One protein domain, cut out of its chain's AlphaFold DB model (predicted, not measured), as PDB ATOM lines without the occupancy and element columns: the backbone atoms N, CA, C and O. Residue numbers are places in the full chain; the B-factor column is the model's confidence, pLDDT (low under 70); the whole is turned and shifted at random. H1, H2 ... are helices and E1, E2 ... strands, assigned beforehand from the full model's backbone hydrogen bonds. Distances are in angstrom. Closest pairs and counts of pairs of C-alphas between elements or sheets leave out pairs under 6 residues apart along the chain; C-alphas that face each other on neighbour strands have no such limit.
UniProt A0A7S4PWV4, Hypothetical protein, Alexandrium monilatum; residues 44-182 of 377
ATOM      1  N   GLU A  44     -22.181  34.843  22.624       97.62
ATOM      2  CA  GLU A  44     -21.055  34.151  21.991       97.62
ATOM      3  C   GLU A  44     -21.419  32.693  21.710       97.62
ATOM      4  O   GLU A  44     -21.138  32.193  20.620       97.62
ATOM      5  N   LEU A  45     -22.133  32.032  22.631       97.44
ATOM      6  CA  LEU A  45     -22.643  30.676  22.411       97.44
ATOM      7  C   LEU A  45     -23.674  30.630  21.280       97.44
ATOM      8  O   LEU A  45     -23.589  29.758  20.418       97.44
ATOM      9  N   ALA A  46     -24.618  31.575  21.239       95.50
ATOM     10  CA  ALA A  46     -25.605  31.637  20.158       95.50
ATOM     11  C   ALA A  46     -24.934  31.826  18.782       95.50
ATOM     12  O   ALA A  46     -25.268  31.153  17.803       95.50
ATOM     13  N   THR A  47     -23.916  32.683  18.712       96.88
ATOM     14  CA  THR A  47     -23.133  32.866  17.483       96.88
ATOM     15  C   THR A  47     -22.363  31.594  17.122       96.88
ATOM     16  O   THR A  47     -22.425  31.147  15.980       96.88
ATOM     17  N   ALA A  48     -21.679  30.977  18.090       97.25
ATOM     18  CA  ALA A  48     -20.845  29.798  17.867       97.25
ATOM     19  C   ALA A  48     -21.640  28.536  17.492       97.25
ATOM     20  O   ALA A  48     -21.103  27.650  16.828       97.25
ATOM     21  N   TYR A  49     -22.892  28.422  17.940       98.25
ATOM     22  CA  TYR A  49     -23.722  27.232  17.733       98.25
ATOM     23  C   TYR A  49     -24.655  27.325  16.529       98.25
ATOM     24  O   TYR A  49     -25.237  26.312  16.141       98.25
ATOM     25  N   SER A  50     -24.776  28.499  15.910       98.12
ATOM     26  CA  SER A  50     -25.454  28.634  14.622       98.12
ATOM     27  C   SER A  50     -24.614  27.986  13.520       98.12
ATOM     28  O   SER A  50     -23.427  28.281  13.381       98.12
ATOM     29  N   CYS A  51     -25.206  27.088  12.735       97.50
ATOM     30  CA  CYS A  51     -24.469  26.317  11.738       97.50
ATOM     31  C   CYS A  51     -25.334  25.851  10.564       97.50
ATOM     32  O   CYS A  51     -26.535  25.601  10.705       97.50
ATOM     33  N   ASP A  52     -24.677  25.622   9.428       96.88
ATOM     34  CA  ASP A  52     -25.223  24.795   8.354       96.88
ATOM     35  C   ASP A  52     -25.350  23.347   8.859       96.88
ATOM     36  O   ASP A  52     -24.393  22.758   9.372       96.88
ATOM     37  N   VAL A  53     -26.540  22.763   8.717       96.44
ATOM     38  CA  VAL A  53     -26.845  21.394   9.155       96.44
ATOM     39  C   VAL A  53     -26.167  20.369   8.251       96.44
ATOM     40  O   VAL A  53     -25.647  19.368   8.726       96.44
ATOM     41  N   LEU A  54     -26.150  20.589   6.940       95.50
ATOM     42  CA  LEU A  54     -25.403  19.743   6.013       95.50
ATOM     43  C   LEU A  54     -25.162  20.503   4.714       95.50
ATOM     44  O   LEU A  54     -26.109  20.970   4.085       95.50
ATOM     45  N   HIS A  55     -23.909  20.563   4.274       94.19
ATOM     46  CA  HIS A  55     -23.547  21.085   2.963       94.19
ATOM     47  C   HIS A  55     -22.984  19.955   2.097       94.19
ATOM     48  O   HIS A  55     -21.940  19.395   2.428       94.19
ATOM     49  N   THR A  56     -23.651  19.619   0.988       93.75
ATOM     50  CA  THR A  56     -23.173  18.577   0.068       93.75
ATOM     51  C   THR A  56     -22.438  19.176  -1.120       93.75
ATOM     52  O   THR A  56     -22.929  20.080  -1.801       93.75
ATOM     53  N   THR A  57     -21.262  18.625  -1.415       92.06
ATOM     54  CA  THR A  57     -20.457  18.990  -2.593       92.06
ATOM     55  C   THR A  57     -20.462  17.892  -3.659       92.06
ATOM     56  O   THR A  57     -20.155  18.151  -4.832       92.06
ATOM     57  N   LYS A  58     -20.862  16.670  -3.283       85.00
ATOM     58  CA  LYS A  58     -20.917  15.473  -4.124       85.00
ATOM     59  C   LYS A  58     -22.371  15.078  -4.416       85.00
ATOM     60  O   LYS A  58     -23.314  15.430  -3.716       85.00
ATOM     61  N   GLY A  59     -22.555  14.289  -5.476       80.75
ATOM     62  CA  GLY A  59     -23.871  13.804  -5.909       80.75
ATOM     63  C   GLY A  59     -24.655  14.781  -6.794       80.75
ATOM     64  O   GLY A  59     -24.129  15.796  -7.250       80.75
ATOM     65  N   LEU A  60     -25.912  14.412  -7.080       77.19
ATOM     66  CA  LEU A  60     -26.805  15.137  -7.999       77.19
ATOM     67  C   LEU A  60     -27.355  16.442  -7.408       77.19
ATOM     68  O   LEU A  60     -27.555  17.401  -8.144       77.19
ATOM     69  N   VAL A  61     -27.588  16.480  -6.093       84.12
ATOM     70  CA  VAL A  61     -28.091  17.660  -5.381       84.12
ATOM     71  C   VAL A  61     -26.972  18.188  -4.491       84.12
ATOM     72  O   VAL A  61     -26.522  17.492  -3.578       84.12
ATOM     73  N   LYS A  62     -26.507  19.401  -4.797       91.00
ATOM     74  CA  LYS A  62     -25.416  20.097  -4.106       91.00
ATOM     75  C   LYS A  62     -25.947  21.338  -3.405       91.00
ATOM     76  O   LYS A  62     -26.892  21.956  -3.891       91.00
ATOM     77  N   GLY A  63     -25.283  21.732  -2.327       93.38
ATOM     78  CA  GLY A  63     -25.602  22.932  -1.570       93.38
ATOM     79  C   GLY A  63     -25.995  22.631  -0.131       93.38
ATOM     80  O   GLY A  63     -25.734  21.551   0.397       93.38
ATOM     81  N   ASN A  64     -26.595  23.630   0.504       94.38
ATOM     82  CA  ASN A  64     -26.962  23.583   1.908       94.38
ATOM     83  C   ASN A  64     -28.364  22.980   2.086       94.38
ATOM     84  O   ASN A  64     -29.334  23.482   1.521       94.38
ATOM     85  N   TRP A  65     -28.460  21.902   2.858       95.81
ATOM     86  CA  TRP A  65     -29.694  21.158   3.099       95.81
ATOM     87  C   TRP A  65     -30.539  21.740   4.219       95.81
ATOM     88  O   TRP A  65     -31.750  21.520   4.241       95.81
ATOM     89  N   GLY A  66     -29.940  22.505   5.125       96.38
ATOM     90  CA  GLY A  66     -30.666  23.124   6.213       96.38
ATOM     91  C   GLY A  66     -29.770  23.968   7.096       96.38
ATOM     92  O   GLY A  66     -28.566  23.757   7.157       96.38
ATOM     93  N   ASN A  67     -30.383  24.894   7.817       97.62
ATOM     94  CA  ASN A  67     -29.708  25.790   8.741       97.62
ATOM     95  C   ASN A  67     -30.274  25.629  10.133       97.62
ATOM     96  O   ASN A  67     -31.488  25.508  10.300       97.62
ATOM     97  N   PHE A  68     -29.392  25.699  11.118       98.44
ATOM     98  CA  PHE A  68     -29.760  25.944  12.493       98.44
ATOM     99  C   PHE A  68     -29.282  27.332  12.895       98.44
ATOM    100  O   PHE A  68     -28.092  27.639  12.817       98.44
ATOM    101  N   ARG A  69     -30.220  28.166  13.333       98.38
ATOM    102  CA  ARG A  69     -29.933  29.456  13.946       98.38
ATOM    103  C   ARG A  69     -30.220  29.337  15.431       98.38
ATOM    104  O   ARG A  69     -31.375  29.174  15.814       98.38
ATOM    105  N   ALA A  70     -29.183  29.415  16.251       98.06
ATOM    106  CA  ALA A  70     -29.357  29.491  17.690       98.06
ATOM    107  C   ALA A  70     -29.951  30.857  18.051       98.06
ATOM    108  O   ALA A  70     -29.413  31.891  17.653       98.06
ATOM    109  N   ASP A  71     -31.052  30.852  18.796       97.62
ATOM    110  CA  ASP A  71     -31.711  32.083  19.229       97.62
ATOM    111  C   ASP A  71     -31.219  32.467  20.641       97.62
ATOM    112  O   ASP A  71     -30.894  33.628  20.884       97.62
ATOM    113  N   ALA A  72     -31.051  31.491  21.546       97.81
ATOM    114  CA  ALA A  72     -30.464  31.718  22.869       97.81
ATOM    115  C   ALA A  72     -29.806  30.454  23.445       97.81
ATOM    116  O   ALA A  72     -30.421  29.392  23.497       97.81
ATOM    117  N   PHE A  73     -28.575  30.574  23.951       98.00
ATOM    118  CA  PHE A  73     -27.902  29.534  24.738       98.00
ATOM    119  C   PHE A  73     -27.375  30.122  26.035       98.00
ATOM    120  O   PHE A  73     -26.812  31.205  26.042       98.00
ATOM    121  N   TYR A  74     -27.551  29.406  27.135       97.19
ATOM    122  CA  TYR A  74     -27.238  29.892  28.482       97.19
ATOM    123  C   TYR A  74     -26.001  29.222  29.073       97.19
ATOM    124  O   TYR A  74     -25.415  29.707  30.036       97.19
ATOM    125  N   ARG A  75     -25.631  28.059  28.539       95.19
ATOM    126  CA  ARG A  75     -24.500  27.256  28.998       95.19
ATOM    127  C   ARG A  75     -23.984  26.397  27.843       95.19
ATOM    128  O   ARG A  75     -24.770  26.038  26.960       95.19
ATOM    129  N   PRO A  76     -22.690  26.046  27.837       95.62
ATOM    130  CA  PRO A  76     -22.126  25.242  26.767       95.62
ATOM    131  C   PRO A  76     -22.721  23.830  26.756       95.62
ATOM    132  O   PRO A  76     -22.943  23.229  27.812       95.62
ATOM    133  N   LEU A  77     -22.938  23.289  25.557       95.06
ATOM    134  CA  LEU A  77     -23.254  21.872  25.386       95.06
ATOM    135  C   LEU A  77     -22.020  21.018  25.730       95.06
ATOM    136  O   LEU A  77     -20.893  21.425  25.438       95.06
ATOM    137  N   PRO A  78     -22.199  19.827  26.326       92.25
ATOM    138  CA  PRO A  78     -21.087  18.918  26.566       92.25
ATOM    139  C   PRO A  78     -20.515  18.389  25.241       92.25
ATOM    140  O   PRO A  78     -21.267  18.017  24.345       92.25
ATOM    141  N   GLY A  79     -19.187  18.292  25.137       90.38
ATOM    142  CA  GLY A  79     -18.504  17.717  23.971       90.38
ATOM    143  C   GLY A  79     -18.402  18.660  22.764       90.38
ATOM    144  O   GLY A  79     -18.314  19.877  22.909       90.38
ATOM    145  N   GLU A  80     -18.368  18.089  21.556       93.56
ATOM    146  CA  GLU A  80     -18.297  18.834  20.289       93.56
ATOM    147  C   GLU A  80     -19.680  19.412  19.931       93.56
ATOM    148  O   GLU A  80     -20.407  18.861  19.106       93.56
ATOM    149  N   ALA A  81     -20.055  20.522  20.576       94.25
ATOM    150  CA  ALA A  81     -21.394  21.120  20.525       94.25
ATOM    151  C   ALA A  81     -21.997  21.242  19.112       94.25
ATOM    152  O   ALA A  81     -23.083  20.722  18.861       94.25
ATOM    153  N   VAL A  82     -21.278  21.873  18.173       96.25
ATOM    154  CA  VAL A  82     -21.752  22.064  16.787       96.25
ATOM    155  C   VAL A  82     -21.984  20.724  16.095       96.25
ATOM    156  O   VAL A  82     -22.977  20.554  15.396       96.25
ATOM    157  N   ARG A  83     -21.112  19.738  16.328       95.94
ATOM    158  CA  ARG A  83     -21.264  18.395  15.763       95.94
ATOM    159  C   ARG A  83     -22.497  17.688  16.324       95.94
ATOM    160  O   ARG A  83     -23.232  17.069  15.562       95.94
ATOM    161  N   ILE A  84     -22.748  17.806  17.629       96.75
ATOM    162  CA  ILE A  84     -23.936  17.236  18.285       96.75
ATOM    163  C   ILE A  84     -25.215  17.848  17.715       96.75
ATOM    164  O   ILE A  84     -26.094  17.105  17.283       96.75
ATOM    165  N   ILE A  85     -25.295  19.184  17.674       97.62
ATOM    166  CA  ILE A  85     -26.422  19.917  17.081       97.62
ATOM    167  C   ILE A  85     -26.640  19.427  15.650       97.62
ATOM    168  O   ILE A  85     -27.722  18.950  15.314       97.62
ATOM    169  N   ARG A  86     -25.589  19.473  14.828       96.94
ATOM    170  CA  ARG A  86     -25.649  19.103  13.418       96.94
ATOM    171  C   ARG A  86     -26.177  17.688  13.216       96.94
ATOM    172  O   ARG A  86     -27.111  17.489  12.451       96.94
ATOM    173  N   HIS A  87     -25.611  16.710  13.916       97.06
ATOM    174  CA  HIS A  87     -25.972  15.312  13.719       97.06
ATOM    175  C   HIS A  87     -27.399  15.012  14.195       97.06
ATOM    176  O   HIS A  87     -28.127  14.313  13.494       97.06
ATOM    177  N   ILE A  88     -27.839  15.578  15.326       97.69
ATOM    178  CA  ILE A  88     -29.241  15.469  15.761       97.69
ATOM    179  C   ILE A  88     -30.180  16.004  14.671       97.69
ATOM    180  O   ILE A  88     -31.176  15.360  14.343       97.69
ATOM    181  N   LEU A  89     -29.857  17.158  14.080       97.62
ATOM    182  CA  LEU A  89     -30.686  17.778  13.048       97.62
ATOM    183  C   LEU A  89     -30.626  17.040  11.702       97.62
ATOM    184  O   LEU A  89     -31.631  16.985  11.002       97.62
ATOM    185  N   ILE A  90     -29.500  16.411  11.357       96.94
ATOM    186  CA  ILE A  90     -29.395  15.510  10.198       96.94
ATOM    187  C   ILE A  90     -30.384  14.344  10.331       96.94
ATOM    188  O   ILE A  90     -31.105  14.036   9.378       96.94
ATOM    189  N   HIS A  91     -30.451  13.727  11.514       96.31
ATOM    190  CA  HIS A  91     -31.392  12.637  11.792       96.31
ATOM    191  C   HIS A  91     -32.844  13.122  11.838       96.31
ATOM    192  O   HIS A  91     -33.730  12.448  11.320       96.31
ATOM    193  N   LEU A  92     -33.103  14.309  12.399       95.25
ATOM    194  CA  LEU A  92     -34.429  14.934  12.378       95.25
ATOM    195  C   LEU A  92     -34.958  15.120  10.953       95.25
ATOM    196  O   LEU A  92     -36.106  14.781  10.678       95.25
ATOM    197  N   LEU A  93     -34.135  15.703  10.079       94.75
ATOM    198  CA  LEU A  93     -34.518  16.065   8.713       94.75
ATOM    199  C   LEU A  93     -34.523  14.863   7.752       94.75
ATOM    200  O   LEU A  93     -34.800  15.044   6.568       94.75
ATOM    201  N   ASP A  94     -34.206  13.659   8.246       93.69
ATOM    202  CA  ASP A  94     -34.076  12.422   7.465       93.69
ATOM    203  C   ASP A  94     -33.095  12.565   6.281       93.69
ATOM    204  O   ASP A  94     -33.335  12.146   5.142       93.69
ATOM    205  N   ILE A  95     -31.953  13.215   6.544       94.12
ATOM    206  CA  ILE A  95     -30.902  13.481   5.547       94.12
ATOM    207  C   ILE A  95     -29.598  12.714   5.810       94.12
ATOM    208  O   ILE A  95     -28.591  12.974   5.147       94.12
ATOM    209  N   SER A  96     -29.610  11.718   6.702       94.19
ATOM    210  CA  SER A  96     -28.431  10.923   7.094       94.19
ATOM    211  C   SER A  96     -27.692  10.304   5.901       94.19
ATOM    212  O   SER A  96     -26.477  10.446   5.778       94.19
ATOM    213  N   ARG A  97     -28.430   9.748   4.930       92.69
ATOM    214  CA  ARG A  97     -27.860   9.169   3.694       92.69
ATOM    215  C   ARG A  97     -27.024  10.149   2.860       92.69
ATOM    216  O   ARG A  97     -26.185   9.730   2.063       92.69
ATOM    217  N   TYR A  98     -27.303  11.450   2.964       93.31
ATOM    218  CA  TYR A  98     -26.579  12.483   2.226       93.31
ATOM    219  C   TYR A  98     -25.301  12.886   2.962       93.31
ATOM    220  O   TYR A  98     -24.273  13.061   2.311       93.31
ATOM    221  N   ALA A  99     -25.342  12.945   4.294       92.69
ATOM    222  CA  ALA A  99     -24.166  13.174   5.128       92.69
ATOM    223  C   ALA A  99     -23.134  12.042   4.972       92.69
ATOM    224  O   ALA A  99     -21.962  12.289   4.683       92.69
ATOM    225  N   GLU A 100     -23.580  10.784   5.030       93.25
ATOM    226  CA  GLU A 100     -22.714   9.610   4.843       93.25
ATOM    227  C   GLU A 100     -22.019   9.609   3.473       93.25
ATOM    228  O   GLU A 100     -20.840   9.279   3.360       93.25
ATOM    229  N   ARG A 101     -22.719  10.047   2.417       91.12
ATOM    230  CA  ARG A 101     -22.148  10.168   1.066       91.12
ATOM    231  C   ARG A 101     -21.028  11.206   0.986       91.12
ATOM    232  O   ARG A 101     -20.099  11.039   0.191       91.12
ATOM    233  N   GLU A 102     -21.095  12.272   1.778       91.56
ATOM    234  CA  GLU A 102     -19.998  13.243   1.867       91.56
ATOM    235  C   GLU A 102     -18.776  12.667   2.599       91.56
ATOM    236  O   GLU A 102     -17.666  13.170   2.406       91.56
ATOM    237  N   GLY A 103     -18.949  11.552   3.319       89.38
ATOM    238  CA  GLY A 103     -17.938  10.905   4.152       89.38
ATOM    239  C   GLY A 103     -18.084  11.239   5.637       89.38
ATOM    240  O   GLY A 103     -17.152  11.010   6.406       89.38
ATOM    241  N   GLU A 104     -19.219  11.808   6.051       91.00
ATOM    242  CA  GLU A 104     -19.473  12.150   7.447       91.00
ATOM    243  C   GLU A 104     -19.758  10.889   8.271       91.00
ATOM    244  O   GLU A 104     -20.643  10.100   7.949       91.00
ATOM    245  N   THR A 105     -19.001  10.695   9.354       92.81
ATOM    246  CA  THR A 105     -19.278   9.635  10.333       92.81
ATOM    247  C   THR A 105     -20.259  10.168  11.369       92.81
ATOM    248  O   THR A 105     -19.868  10.888  12.301       92.81
ATOM    249  N   LEU A 106     -21.535   9.838  11.171       93.06
ATOM    250  CA  LEU A 106     -22.619  10.244  12.058       93.06
ATOM    251  C   LEU A 106     -22.437   9.648  13.455       93.06
ATOM    252  O   LEU A 106     -21.876   8.569  13.628       93.06
ATOM    253  N   ILE A 107     -22.889  10.401  14.454       93.81
ATOM    254  CA  ILE A 107     -22.968   9.903  15.827       93.81
ATOM    255  C   ILE A 107     -24.302   9.189  15.981       93.81
ATOM    256  O   ILE A 107     -25.273   9.544  15.300       93.81
ATOM    257  N   ASP A 108     -24.342   8.236  16.902       93.19
ATOM    258  CA  ASP A 108     -25.581   7.569  17.270       93.19
ATOM    259  C   ASP A 108     -26.546   8.593  17.878       93.19
ATOM    260  O   ASP A 108     -26.209   9.329  18.814       93.19
ATOM    261  N   VAL A 109     -27.737   8.662  17.286       95.75
ATOM    262  CA  VAL A 109     -28.845   9.498  17.741       95.75
ATOM    263  C   VAL A 109     -30.065   8.607  17.880       95.75
ATOM    264  O   VAL A 109     -30.511   7.989  16.915       95.75
ATOM    265  N   ASP A 110     -30.612   8.577  19.085       95.56
ATOM    266  CA  ASP A 110     -31.791   7.801  19.427       95.56
ATOM    267  C   ASP A 110     -33.050   8.659  19.303       95.56
ATOM    268  O   ASP A 110     -33.052   9.852  19.630       95.56
ATOM    269  N   VAL A 111     -34.158   8.030  18.907       94.75
ATOM    270  CA  VAL A 111     -35.493   8.591  19.131       94.75
ATOM    271  C   VAL A 111     -35.865   8.327  20.584       94.75
ATOM    272  O   VAL A 111     -36.026   7.180  20.992       94.75
ATOM    273  N   LEU A 112     -35.967   9.393  21.374       93.56
ATOM    274  CA  LEU A 112     -36.218   9.314  22.814       93.56
ATOM    275  C   LEU A 112     -37.703   9.329  23.154       93.56
ATOM    276  O   LEU A 112     -38.101   8.798  24.186       93.56
ATOM    277  N   GLY A 113     -38.501   9.958  22.299       89.44
ATOM    278  CA  GLY A 113     -39.936  10.074  22.471       89.44
ATOM    279  C   GLY A 113     -40.576  10.819  21.310       89.44
ATOM    280  O   GLY A 113     -39.915  11.549  20.567       89.44
ATOM    281  N   GLU A 114     -41.877  10.632  21.170       85.56
ATOM    282  CA  GLU A 114     -42.724  11.341  20.224       85.56
ATOM    283  C   GLU A 114     -44.034  11.650  20.947       85.56
ATOM    284  O   GLU A 114     -44.640  10.763  21.547       85.56
ATOM    285  N   GLY A 115     -44.409  12.924  20.964       73.69
ATOM    286  CA  GLY A 115     -45.643  13.420  21.559       73.69
ATOM    287  C   GLY A 115     -46.497  14.126  20.513       73.69
ATOM    288  O   GLY A 115     -46.074  14.311  19.374       73.69
ATOM    289  N   SER A 116     -47.686  14.574  20.916       70.56
ATOM    290  CA  SER A 116     -48.680  15.162  20.006       70.56
ATOM    291  C   SER A 116     -48.164  16.348  19.185       70.56
ATOM    292  O   SER A 116     -48.628  16.553  18.070       70.56
ATOM    293  N   TYR A 117     -47.202  17.103  19.725       79.19
ATOM    294  CA  TYR A 117     -46.696  18.350  19.134       79.19
ATOM    295  C   TYR A 117     -45.173  18.366  18.957       79.19
ATOM    296  O   TYR A 117     -44.598  19.364  18.520       79.19
ATOM    297  N   SER A 118     -44.477  17.296  19.358       90.00
ATOM    298  CA  SER A 118     -43.015  17.306  19.365       90.00
ATOM    299  C   SER A 118     -42.395  15.931  19.182       90.00
ATOM    300  O   SER A 118     -42.952  14.908  19.573       90.00
ATOM    301  N   LYS A 119     -41.182  15.925  18.634       94.25
ATOM    302  CA  LYS A 119     -40.300  14.760  18.598       94.25
ATOM    303  C   LYS A 119     -39.095  15.034  19.478       94.25
ATOM    304  O   LYS A 119     -38.568  16.143  19.462       94.25
ATOM    305  N   VAL A 120     -38.635  14.034  20.218       96.38
ATOM    306  CA  VAL A 120     -37.424  14.136  21.032       96.38
ATOM    307  C   VAL A 120     -36.378  13.180  20.481       96.38
ATOM    308  O   VAL A 120     -36.588  11.970  20.413       96.38
ATOM    309  N   LEU A 121     -35.241  13.737  20.083       97.56
ATOM    310  CA  LEU A 121     -34.058  12.999  19.653       97.56
ATOM    311  C   LEU A 121     -32.938  13.223  20.660       97.56
ATOM    312  O   LEU A 121     -32.940  14.224  21.371       97.56
ATOM    313  N   GLY A 122     -31.946  12.347  20.718       96.19
ATOM    314  CA  GLY A 122     -30.793  12.634  21.555       96.19
ATOM    315  C   GLY A 122     -29.589  11.759  21.310       96.19
ATOM    316  O   GLY A 122     -29.665  10.692  20.720       96.19
ATOM    317  N   THR A 123     -28.466  12.256  21.798       95.50
ATOM    318  CA  THR A 123     -27.195  11.541  21.902       95.50
ATOM    319  C   THR A 123     -27.054  10.967  23.315       95.50
ATOM    320  O   THR A 123     -27.975  11.034  24.133       95.50
ATOM    321  N   SER A 124     -25.865  10.466  23.649       91.44
ATOM    322  CA  SER A 124     -25.534  10.000  24.998       91.44
ATOM    323  C   SER A 124     -25.562  11.092  26.079       91.44
ATOM    324  O   SER A 124     -25.696  10.760  27.253       91.44
ATOM    325  N   SER A 125     -25.454  12.379  25.721       91.69
ATOM    326  CA  SER A 125     -25.357  13.483  26.696       91.69
ATOM    327  C   SER A 125     -26.364  14.618  26.499       91.69
ATOM    328  O   SER A 125     -26.600  15.396  27.425       91.69
ATOM    329  N   VAL A 126     -26.964  14.729  25.314       96.94
ATOM    330  CA  VAL A 126     -27.874  15.826  24.956       96.94
ATOM    331  C   VAL A 126     -29.154  15.259  24.366       96.94
ATOM    332  O   VAL A 126     -29.091  14.434  23.456       96.94
ATOM    333  N   ALA A 127     -30.295  15.732  24.850       97.38
ATOM    334  CA  ALA A 127     -31.592  15.559  24.217       97.38
ATOM    335  C   ALA A 127     -32.005  16.863  23.519       97.38
ATOM    336  O   ALA A 127     -31.675  17.960  23.969       97.38
ATOM    337  N   ALA A 128     -32.725  16.739  22.415       98.06
ATOM    338  CA  ALA A 128     -33.292  17.832  21.653       98.06
ATOM    339  C   ALA A 128     -34.785  17.576  21.478       98.06
ATOM    340  O   ALA A 128     -35.168  16.566  20.889       98.06
ATOM    341  N   LYS A 129     -35.618  18.485  21.985       97.56
ATOM    342  CA  LYS A 129     -37.061  18.505  21.732       97.56
ATOM    343  C   LYS A 129     -37.323  19.403  20.533       97.56
ATOM    344  O   LYS A 129     -36.878  20.547  20.516       97.56
ATOM    345  N   ILE A 130     -38.005  18.874  19.528       97.00
ATOM    346  CA  ILE A 130     -38.248  19.539  18.253       97.00
ATOM    347  C   ILE A 130     -39.744  19.746  18.068       97.00
ATOM    348  O   ILE A 130     -40.504  18.781  18.100       97.00
ATOM    349  N   ILE A 131     -40.138  20.996  17.833       96.25
ATOM    350  CA  ILE A 131     -41.524  21.432  17.641       96.25
ATOM    351  C   ILE A 131     -41.640  22.014  16.232       96.25
ATOM    352  O   ILE A 131     -40.923  22.952  15.875       96.25
ATOM    353  N   SER A 132     -42.515  21.436  15.414       94.44
ATOM    354  CA  SER A 132     -42.754  21.869  14.032       94.44
ATOM    355  C   SER A 132     -43.401  23.252  13.992       94.44
ATOM    356  O   SER A 132     -44.280  23.527  14.793       94.44
ATOM    357  N   GLU A 133     -43.066  24.097  13.014       93.88
ATOM    358  CA  GLU A 133     -43.735  25.400  12.812       93.88
ATOM    359  C   GLU A 133     -45.227  25.292  12.462       93.88
ATOM    360  O   GLU A 133     -45.917  26.304  12.372       93.88
ATOM    361  N   ARG A 134     -45.711  24.072  12.199       90.81
ATOM    362  CA  ARG A 134     -47.139  23.791  12.021       90.81
ATOM    363  C   ARG A 134     -47.913  23.879  13.333       90.81
ATOM    364  O   ARG A 134     -49.133  24.006  13.286       90.81
ATOM    365  N   GLU A 135     -47.217  23.787  14.463       90.00
ATOM    366  CA  GLU A 135     -47.820  23.941  15.775       90.00
ATOM    367  C   GLU A 135     -48.162  25.398  16.070       90.00
ATOM    368  O   GLU A 135     -47.654  26.345  15.464       90.00
ATOM    369  N   MET A 136     -49.070  25.587  17.021       87.25
ATOM    370  CA  MET A 136     -49.539  26.920  17.371       87.25
ATOM    371  C   MET A 136     -48.402  27.747  17.994       87.25
ATOM    372  O   MET A 136     -47.667  27.225  18.834       87.25
ATOM    373  N   PRO A 137     -48.285  29.059  17.697       90.06
ATOM    374  CA  PRO A 137     -47.191  29.895  18.208       90.06
ATOM    375  C   PRO A 137     -47.023  29.871  19.734       90.06
ATOM    376  O   PRO A 137     -45.913  30.011  20.245       90.06
ATOM    377  N   TRP A 138     -48.120  29.677  20.471       85.94
ATOM    378  CA  TRP A 138     -48.084  29.583  21.927       85.94
ATOM    379  C   TRP A 138     -47.371  28.316  22.426       85.94
ATOM    380  O   TRP A 138     -46.773  28.378  23.493       85.94
ATOM    381  N   VAL A 139     -47.376  27.209  21.669       89.12
ATOM    382  CA  VAL A 139     -46.702  25.945  22.036       89.12
ATOM    383  C   VAL A 139     -45.192  26.149  22.064       89.12
ATOM    384  O   VAL A 139     -44.534  25.797  23.039       89.12
ATOM    385  N   HIS A 140     -44.653  26.794  21.026       92.94
ATOM    386  CA  HIS A 140     -43.234  27.144  20.944       92.94
ATOM    387  C   HIS A 140     -42.815  28.024  22.125       92.94
ATOM    388  O   HIS A 140     -41.863  27.706  22.835       92.94
ATOM    389  N   LYS A 141     -43.580  29.094  22.369       92.75
ATOM    390  CA  LYS A 141     -43.316  30.033  23.460       92.75
ATOM    391  C   LYS A 141     -43.386  29.353  24.832       92.75
ATOM    392  O   LYS A 141     -42.493  29.547  25.651       92.75
ATOM    393  N   ALA A 142     -44.419  28.546  25.073       90.75
ATOM    394  CA  ALA A 142     -44.608  27.851  26.341       90.75
ATOM    395  C   ALA A 142     -43.480  26.849  26.612       90.75
ATOM    396  O   ALA A 142     -42.923  26.856  27.706       90.75
ATOM    397  N   ALA A 143     -43.089  26.044  25.618       92.69
ATOM    398  CA  ALA A 143     -41.991  25.090  25.762       92.69
ATOM    399  C   ALA A 143     -40.669  25.789  26.131       92.69
ATOM    400  O   ALA A 143     -39.955  25.330  27.023       92.69
ATOM    401  N   GLU A 144     -40.354  26.915  25.484       95.25
ATOM    402  CA  GLU A 144     -39.146  27.702  25.764       95.25
ATOM    403  C   GLU A 144     -39.177  28.328  27.167       95.25
ATOM    404  O   GLU A 144     -38.282  28.085  27.984       95.25
ATOM    405  N   GLU A 145     -40.218  29.108  27.472       95.50
ATOM    406  CA  GLU A 145     -40.339  29.834  28.741       95.50
ATOM    407  C   GLU A 145     -40.399  28.874  29.935       95.50
ATOM    408  O   GLU A 145     -39.725  29.095  30.950       95.50
ATOM    409  N   ASN A 146     -41.148  27.776  29.809       95.06
ATOM    410  CA  ASN A 146     -41.303  26.810  30.888       95.06
ATOM    411  C   ASN A 146     -40.049  25.957  31.084       95.06
ATOM    412  O   ASN A 146     -39.706  25.680  32.234       95.06
ATOM    413  N   ALA A 147     -39.305  25.603  30.028       95.44
ATOM    414  CA  ALA A 147     -38.019  24.916  30.180       95.44
ATOM    415  C   ALA A 147     -37.000  25.786  30.939       95.44
ATOM    416  O   ALA A 147     -36.373  25.321  31.896       95.44
ATOM    417  N   ILE A 148     -36.890  27.069  30.574       95.88
ATOM    418  CA  ILE A 148     -36.022  28.046  31.253       95.88
ATOM    419  C   ILE A 148     -36.429  28.193  32.723       95.88
ATOM    420  O   ILE A 148     -35.587  28.121  33.625       95.88
ATOM    421  N   LYS A 149     -37.726  28.389  32.980       94.12
ATOM    422  CA  LYS A 149     -38.266  28.559  34.333       94.12
ATOM    423  C   LYS A 149     -38.033  27.313  35.192       94.12
ATOM    424  O   LYS A 149     -37.584  27.439  36.332       94.12
ATOM    425  N   ALA A 150     -38.286  26.123  34.651       93.88
ATOM    426  CA  ALA A 150     -38.136  24.859  35.365       93.88
ATOM    427  C   ALA A 150     -36.677  24.559  35.746       93.88
ATOM    428  O   ALA A 150     -36.412  24.092  36.857       93.88
ATOM    429  N   ASP A 151     -35.722  24.869  34.865       94.94
ATOM    430  CA  ASP A 151     -34.291  24.728  35.158       94.94
ATOM    431  C   ASP A 151     -33.825  25.741  36.218       94.94
ATOM    432  O   ASP A 151     -33.180  25.366  37.196       94.94
ATOM    433  N   ARG A 152     -34.234  27.015  36.119       92.81
ATOM    434  CA  ARG A 152     -33.928  28.034  37.150       92.81
ATOM    435  C   ARG A 152     -34.426  27.641  38.532       92.81
ATOM    436  O   ARG A 152     -33.751  27.872  39.531       92.81
ATOM    437  N   LEU A 153     -35.601  27.030  38.579       90.38
ATOM    438  CA  LEU A 153     -36.191  26.518  39.807       90.38
ATOM    439  C   LEU A 153     -35.616  25.165  40.222       90.38
ATOM    440  O   LEU A 153     -35.979  24.685  41.290       90.38
ATOM    441  N   ALA A 154     -34.724  24.572  39.422       90.69
ATOM    442  CA  ALA A 154     -34.082  23.277  39.610       90.69
ATOM    443  C   ALA A 154     -35.072  22.119  39.827       90.69
ATOM    444  O   ALA A 154     -34.823  21.250  40.668       90.69
ATOM    445  N   VAL A 155     -36.199  22.137  39.106       90.19
ATOM    446  CA  VAL A 155     -37.260  21.107  39.162       90.19
ATOM    447  C   VAL A 155     -37.309  20.221  37.909       90.19
ATOM    448  O   VAL A 155     -38.150  19.333  37.831       90.19
ATOM    449  N   SER A 156     -36.404  20.433  36.941       92.81
ATOM    450  CA  SER A 156     -36.368  19.700  35.664       92.81
ATOM    451  C   SER A 156     -34.955  19.278  35.227       92.81
ATOM    452  O   SER A 156     -33.966  19.383  35.970       92.81
ATOM    453  N   SER A 157     -34.866  18.744  34.007       92.19
ATOM    454  CA  SER A 157     -33.624  18.573  33.247       92.19
ATOM    455  C   SER A 157     -32.881  19.905  33.089       92.19
ATOM    456  O   SER A 157     -33.506  20.967  33.076       92.19
ATOM    457  N   CYS A 158     -31.553  19.863  32.966       94.12
ATOM    458  CA  CYS A 158     -30.809  21.082  32.670       94.12
ATOM    459  C   CYS A 158     -31.061  21.523  31.226       94.12
ATOM    460  O   CYS A 158     -30.981  20.719  30.300       94.12
ATOM    461  N   PHE A 159     -31.324  22.808  31.041       96.75
ATOM    462  CA  PHE A 159     -31.570  23.444  29.759       96.75
ATOM    463  C   PHE A 159     -30.290  24.117  29.258       96.75
ATOM    464  O   PHE A 159     -29.629  24.855  29.995       96.75
ATOM    465  N   TYR A 160     -29.910  23.852  28.009       97.44
ATOM    466  CA  TYR A 160     -28.723  24.452  27.393       97.44
ATOM    467  C   TYR A 160     -29.080  25.696  26.586       97.44
ATOM    468  O   TYR A 160     -28.410  26.724  26.707       97.44
ATOM    469  N   GLY A 161     -30.138  25.611  25.783       98.00
ATOM    470  CA  GLY A 161     -30.540  26.667  24.866       98.00
ATOM    471  C   GLY A 161     -31.544  26.190  23.829       98.00
ATOM    472  O   GLY A 161     -31.936  25.023  23.813       98.00
ATOM    473  N   HIS A 162     -31.944  27.097  22.948       98.56
ATOM    474  CA  HIS A 162     -32.871  26.829  21.862       98.56
ATOM    475  C   HIS A 162     -32.523  27.622  20.600       98.56
ATOM    476  O   HIS A 162     -31.708  28.551  20.601       98.56
ATOM    477  N   GLY A 163     -33.143  27.223  19.498       98.31
ATOM    478  CA  GLY A 163     -33.045  27.925  18.233       98.31
ATOM    479  C   GLY A 163     -34.032  27.411  17.201       98.31
ATOM    480  O   GLY A 163     -34.850  26.529  17.470       98.31
ATOM    481  N   THR A 164     -33.899  27.928  15.990       98.19
ATOM    482  CA  THR A 164     -34.743  27.584  14.852       98.19
ATOM    483  C   THR A 164     -33.961  26.739  13.851       98.19
ATOM    484  O   THR A 164     -32.889  27.138  13.392       98.19
ATOM    485  N   VAL A 165     -34.513  25.592  13.455       97.88
ATOM    486  CA  VAL A 165     -34.022  24.816  12.307       97.88
ATOM    487  C   VAL A 165     -34.891  25.091  11.082       97.88
ATOM    488  O   VAL A 165     -36.100  25.282  11.195       97.88
ATOM    489  N   THR A 166     -34.288  25.142   9.898       97.75
ATOM    490  CA  THR A 166     -34.982  25.295   8.611       97.75
ATOM    491  C   THR A 166     -34.331  24.391   7.571       97.75
ATOM    492  O   THR A 166     -33.142  24.525   7.301       97.75
ATOM    493  N   GLN A 167     -35.101  23.489   6.972       96.88
ATOM    494  CA  GLN A 167     -34.691  22.658   5.846       96.88
ATOM    495  C   GLN A 167     -34.824  23.448   4.544       96.88
ATOM    496  O   GLN A 167     -35.872  24.025   4.256       96.88
ATOM    497  N   LEU A 168     -33.749  23.469   3.759       95.19
ATOM    498  CA  LEU A 168     -33.648  24.224   2.511       95.19
ATOM    499  C   LEU A 168     -33.772  23.329   1.272       95.19
ATOM    500  O   LEU A 168     -34.245  23.787   0.235       95.19
ATOM    501  N   LEU A 169     -33.355  22.061   1.371       92.69
ATOM    502  CA  LEU A 169     -33.399  21.087   0.276       92.69
ATOM    503  C   LEU A 169     -34.009  19.759   0.731       92.69
ATOM    504  O   LEU A 169     -33.881  19.353   1.886       92.69
ATOM    505  N   GLY A 170     -34.634  19.047  -0.210       83.00
ATOM    506  CA  GLY A 170     -35.177  17.703   0.018       83.00
ATOM    507  C   GLY A 170     -36.504  17.653   0.780       83.00
ATOM    508  O   GLY A 170     -37.012  16.561   1.012       83.00
ATOM    509  N   GLY A 171     -37.075  18.806   1.131       84.19
ATOM    510  CA  GLY A 171     -38.334  18.927   1.859       84.19
ATOM    511  C   GLY A 171     -38.558  20.351   2.364       84.19
ATOM    512  O   GLY A 171     -37.750  21.244   2.108       84.19
ATOM    513  N   HIS A 172     -39.656  20.541   3.094       86.19
ATOM    514  CA  HIS A 172     -39.951  21.777   3.813       86.19
ATOM    515  C   HIS A 172     -40.242  21.440   5.272       86.19
ATOM    516  O   HIS A 172     -41.326  20.958   5.609       86.19
ATOM    517  N   PHE A 173     -39.253  21.695   6.120       94.50
ATOM    518  CA  PHE A 173     -39.380  21.660   7.567       94.50
ATOM    519  C   PHE A 173     -38.824  22.956   8.137       94.50
ATOM    520  O   PHE A 173     -37.732  23.382   7.767       94.50
ATOM    521  N   LYS A 174     -39.537  23.554   9.078       96.38
ATOM    522  CA  LYS A 174     -39.000  24.577   9.961       96.38
ATOM    523  C   LYS A 174     -39.622  24.389  11.332       96.38
ATOM    524  O   LYS A 174     -40.742  23.896  11.440       96.38
ATOM    525  N   GLY A 175     -38.871  24.697  12.377       96.38
ATOM    526  CA  GLY A 175     -39.319  24.431  13.734       96.38
ATOM    527  C   GLY A 175     -38.360  24.938  14.794       96.38
ATOM    528  O   GLY A 175     -37.217  25.294  14.500       96.38
ATOM    529  N   THR A 176     -38.850  24.943  16.027       97.88
ATOM    530  CA  THR A 176     -38.068  25.259  17.222       97.88
ATOM    531  C   THR A 176     -37.394  23.995  17.734       97.88
ATOM    532  O   THR A 176     -37.987  22.915  17.730       97.88
ATOM    533  N   VAL A 177     -36.156  24.130  18.201       98.25
ATOM    534  CA  VAL A 177     -35.375  23.052  18.805       98.25
ATOM    535  C   VAL A 177     -34.887  23.503  20.172       98.25
ATOM    536  O   VAL A 177     -34.221  24.527  20.274       98.25
ATOM    537  N   LEU A 178     -35.195  22.725  21.206       98.31
ATOM    538  CA  LEU A 178     -34.785  22.947  22.590       98.31
ATOM    539  C   LEU A 178     -33.750  21.893  22.978       98.31
ATOM    540  O   LEU A 178     -34.060  20.703  22.966       98.31
ATOM    541  N   PHE A 179     -32.545  22.313  23.356       98.06
ATOM    542  CA  PHE A 179     -31.477  21.422  23.801       98.06
ATOM    543  C   PHE A 179     -31.446  21.327  25.324       98.06
ATOM    544  O   PHE A 179     -31.314  22.327  26.032       98.06
ATOM    545  N   MET A 180     -31.509  20.100  25.827       96.88
ATOM    546  CA  MET A 180     -31.575  19.778  27.248       96.88
ATOM    547  C   MET A 180     -30.688  18.582  27.595       96.88
ATOM    548  O   MET A 180     -30.172  17.871  26.730       96.88
ATOM    549  N   GLU A 181     -30.454  18.379  28.884       95.31
ATOM    550  CA  GLU A 181     -29.733  17.229  29.415       95.31
ATOM    551  C   GLU A 181     -30.400  15.923  28.982       95.31
ATOM    552  O   GLU A 181     -31.610  15.741  29.137       95.31
ATOM    553  N   ARG A 182     -29.598  14.975  28.483       95.12
ATOM    554  CA  ARG A 182     -30.069  13.607  28.283       95.12
ATOM    555  C   ARG A 182     -30.248  12.930  29.640       95.12
ATOM    556  O   ARG A 182     -29.271  12.610  30.310       95.12
TER     557      ARG A 182
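What this domain is: This is residues 44 to 182 of the 377 residues of the protein "Hypothetical protein" of Alexandrium monilatum (UniProt A0A7S4PWV4). One strongly twisted antiparallel sheet of six strands curls round helix H2 on one face, while the long helix H4 packs along its other face. H1 covers edge strand E1 on H2's face, and H3 lies off the sheet, near H2. The 139 printed residues run H1 E1 H2 H3 E2 E3 E4 H4 E5 E6, with sheet order E1 E5 E6 E4 E3 E2; the class is mixed, helices and strands. The whole is compact, with a radius of gyration of the C-alphas of 14.6 A, and its outline is elongated, 49 by 32 by 28 A.

How they stand to each other: H1, residues 44 to 49, is on the sheet over E1, residues 66 to 73, at a height over the sheet of 7.0 A; the closest C-alphas, of Ala 46 and Ala 70, are 5.0 A apart. On the local plane it runs only just along the strands, at 29 degrees to E1. Residues 51 to 52 pair antiparallel with 67 to 68 of E1. H2, residues 81 to 92, touches H1 with residues 81 to 85 alone, at a steep tilt of 40 degrees, the same way; the closest C-alphas, of Tyr 49 and Val 82, are 5.6 A apart. H3, residues 96 to 102, is close to H2 but not clearly touching, its closest C-alphas being those of Ile 90 and Ser 96, 5.6 A apart. E2, residues 110 to 115, E3, 118 to 122, and E4, 126 to 132, form a meander, each strand the antiparallel neighbour of the one before, with N 112 and O 120 at 2.8 A and N 128 and O 121 at 2.7 A. H4, residues 137 to 152, is on the face opposite H1 and H2, which gives three layers, helices on both faces of a sheet. It lies over E5, residues 159 to 167, and E6, 174 to 181, at a height over the sheet of 9.6 A; its closest C-alphas to E5 are those of Asp 151 and Phe 159, 6.2 A apart. E4, H4 and E5 form a split strand-helix-strand unit, two strands running the same way with E6 between them, and a right-handed crossover. N 69 and O 164 of E1 and E5 are 2.9 A apart, N 177 and O 163 of the hairpin E5 and E6 2.8 A, and N 178 and O 129 of E6 and E4 2.8 A. In H1, H2, H3 and H4 every O i to N i+4 pair is within hydrogen-bond range.

Where its parts are: H1 begins at C-alpha 44 (-21.055, 34.151, 21.991). From first to last C-alpha, E1 spans 19.8 A, H2 16.6 A and E4 19.4 A. H4 spans 23.2 A from C-alpha 137 (-47.191, 29.895, 18.208). E5 spans 24.1 A, and E6 22.8 A, ending at C-alpha 181 (-29.733, 17.229, 29.415).

The domain as a whole: The C-alphas farthest apart, of Leu 60 and Leu 153, are 50.0 A apart. The printed part has no cut. The link H1 to E1 is long, with 16 residues. Mean pLDDT of the printed part is 93.7, and no printed residue is under 70.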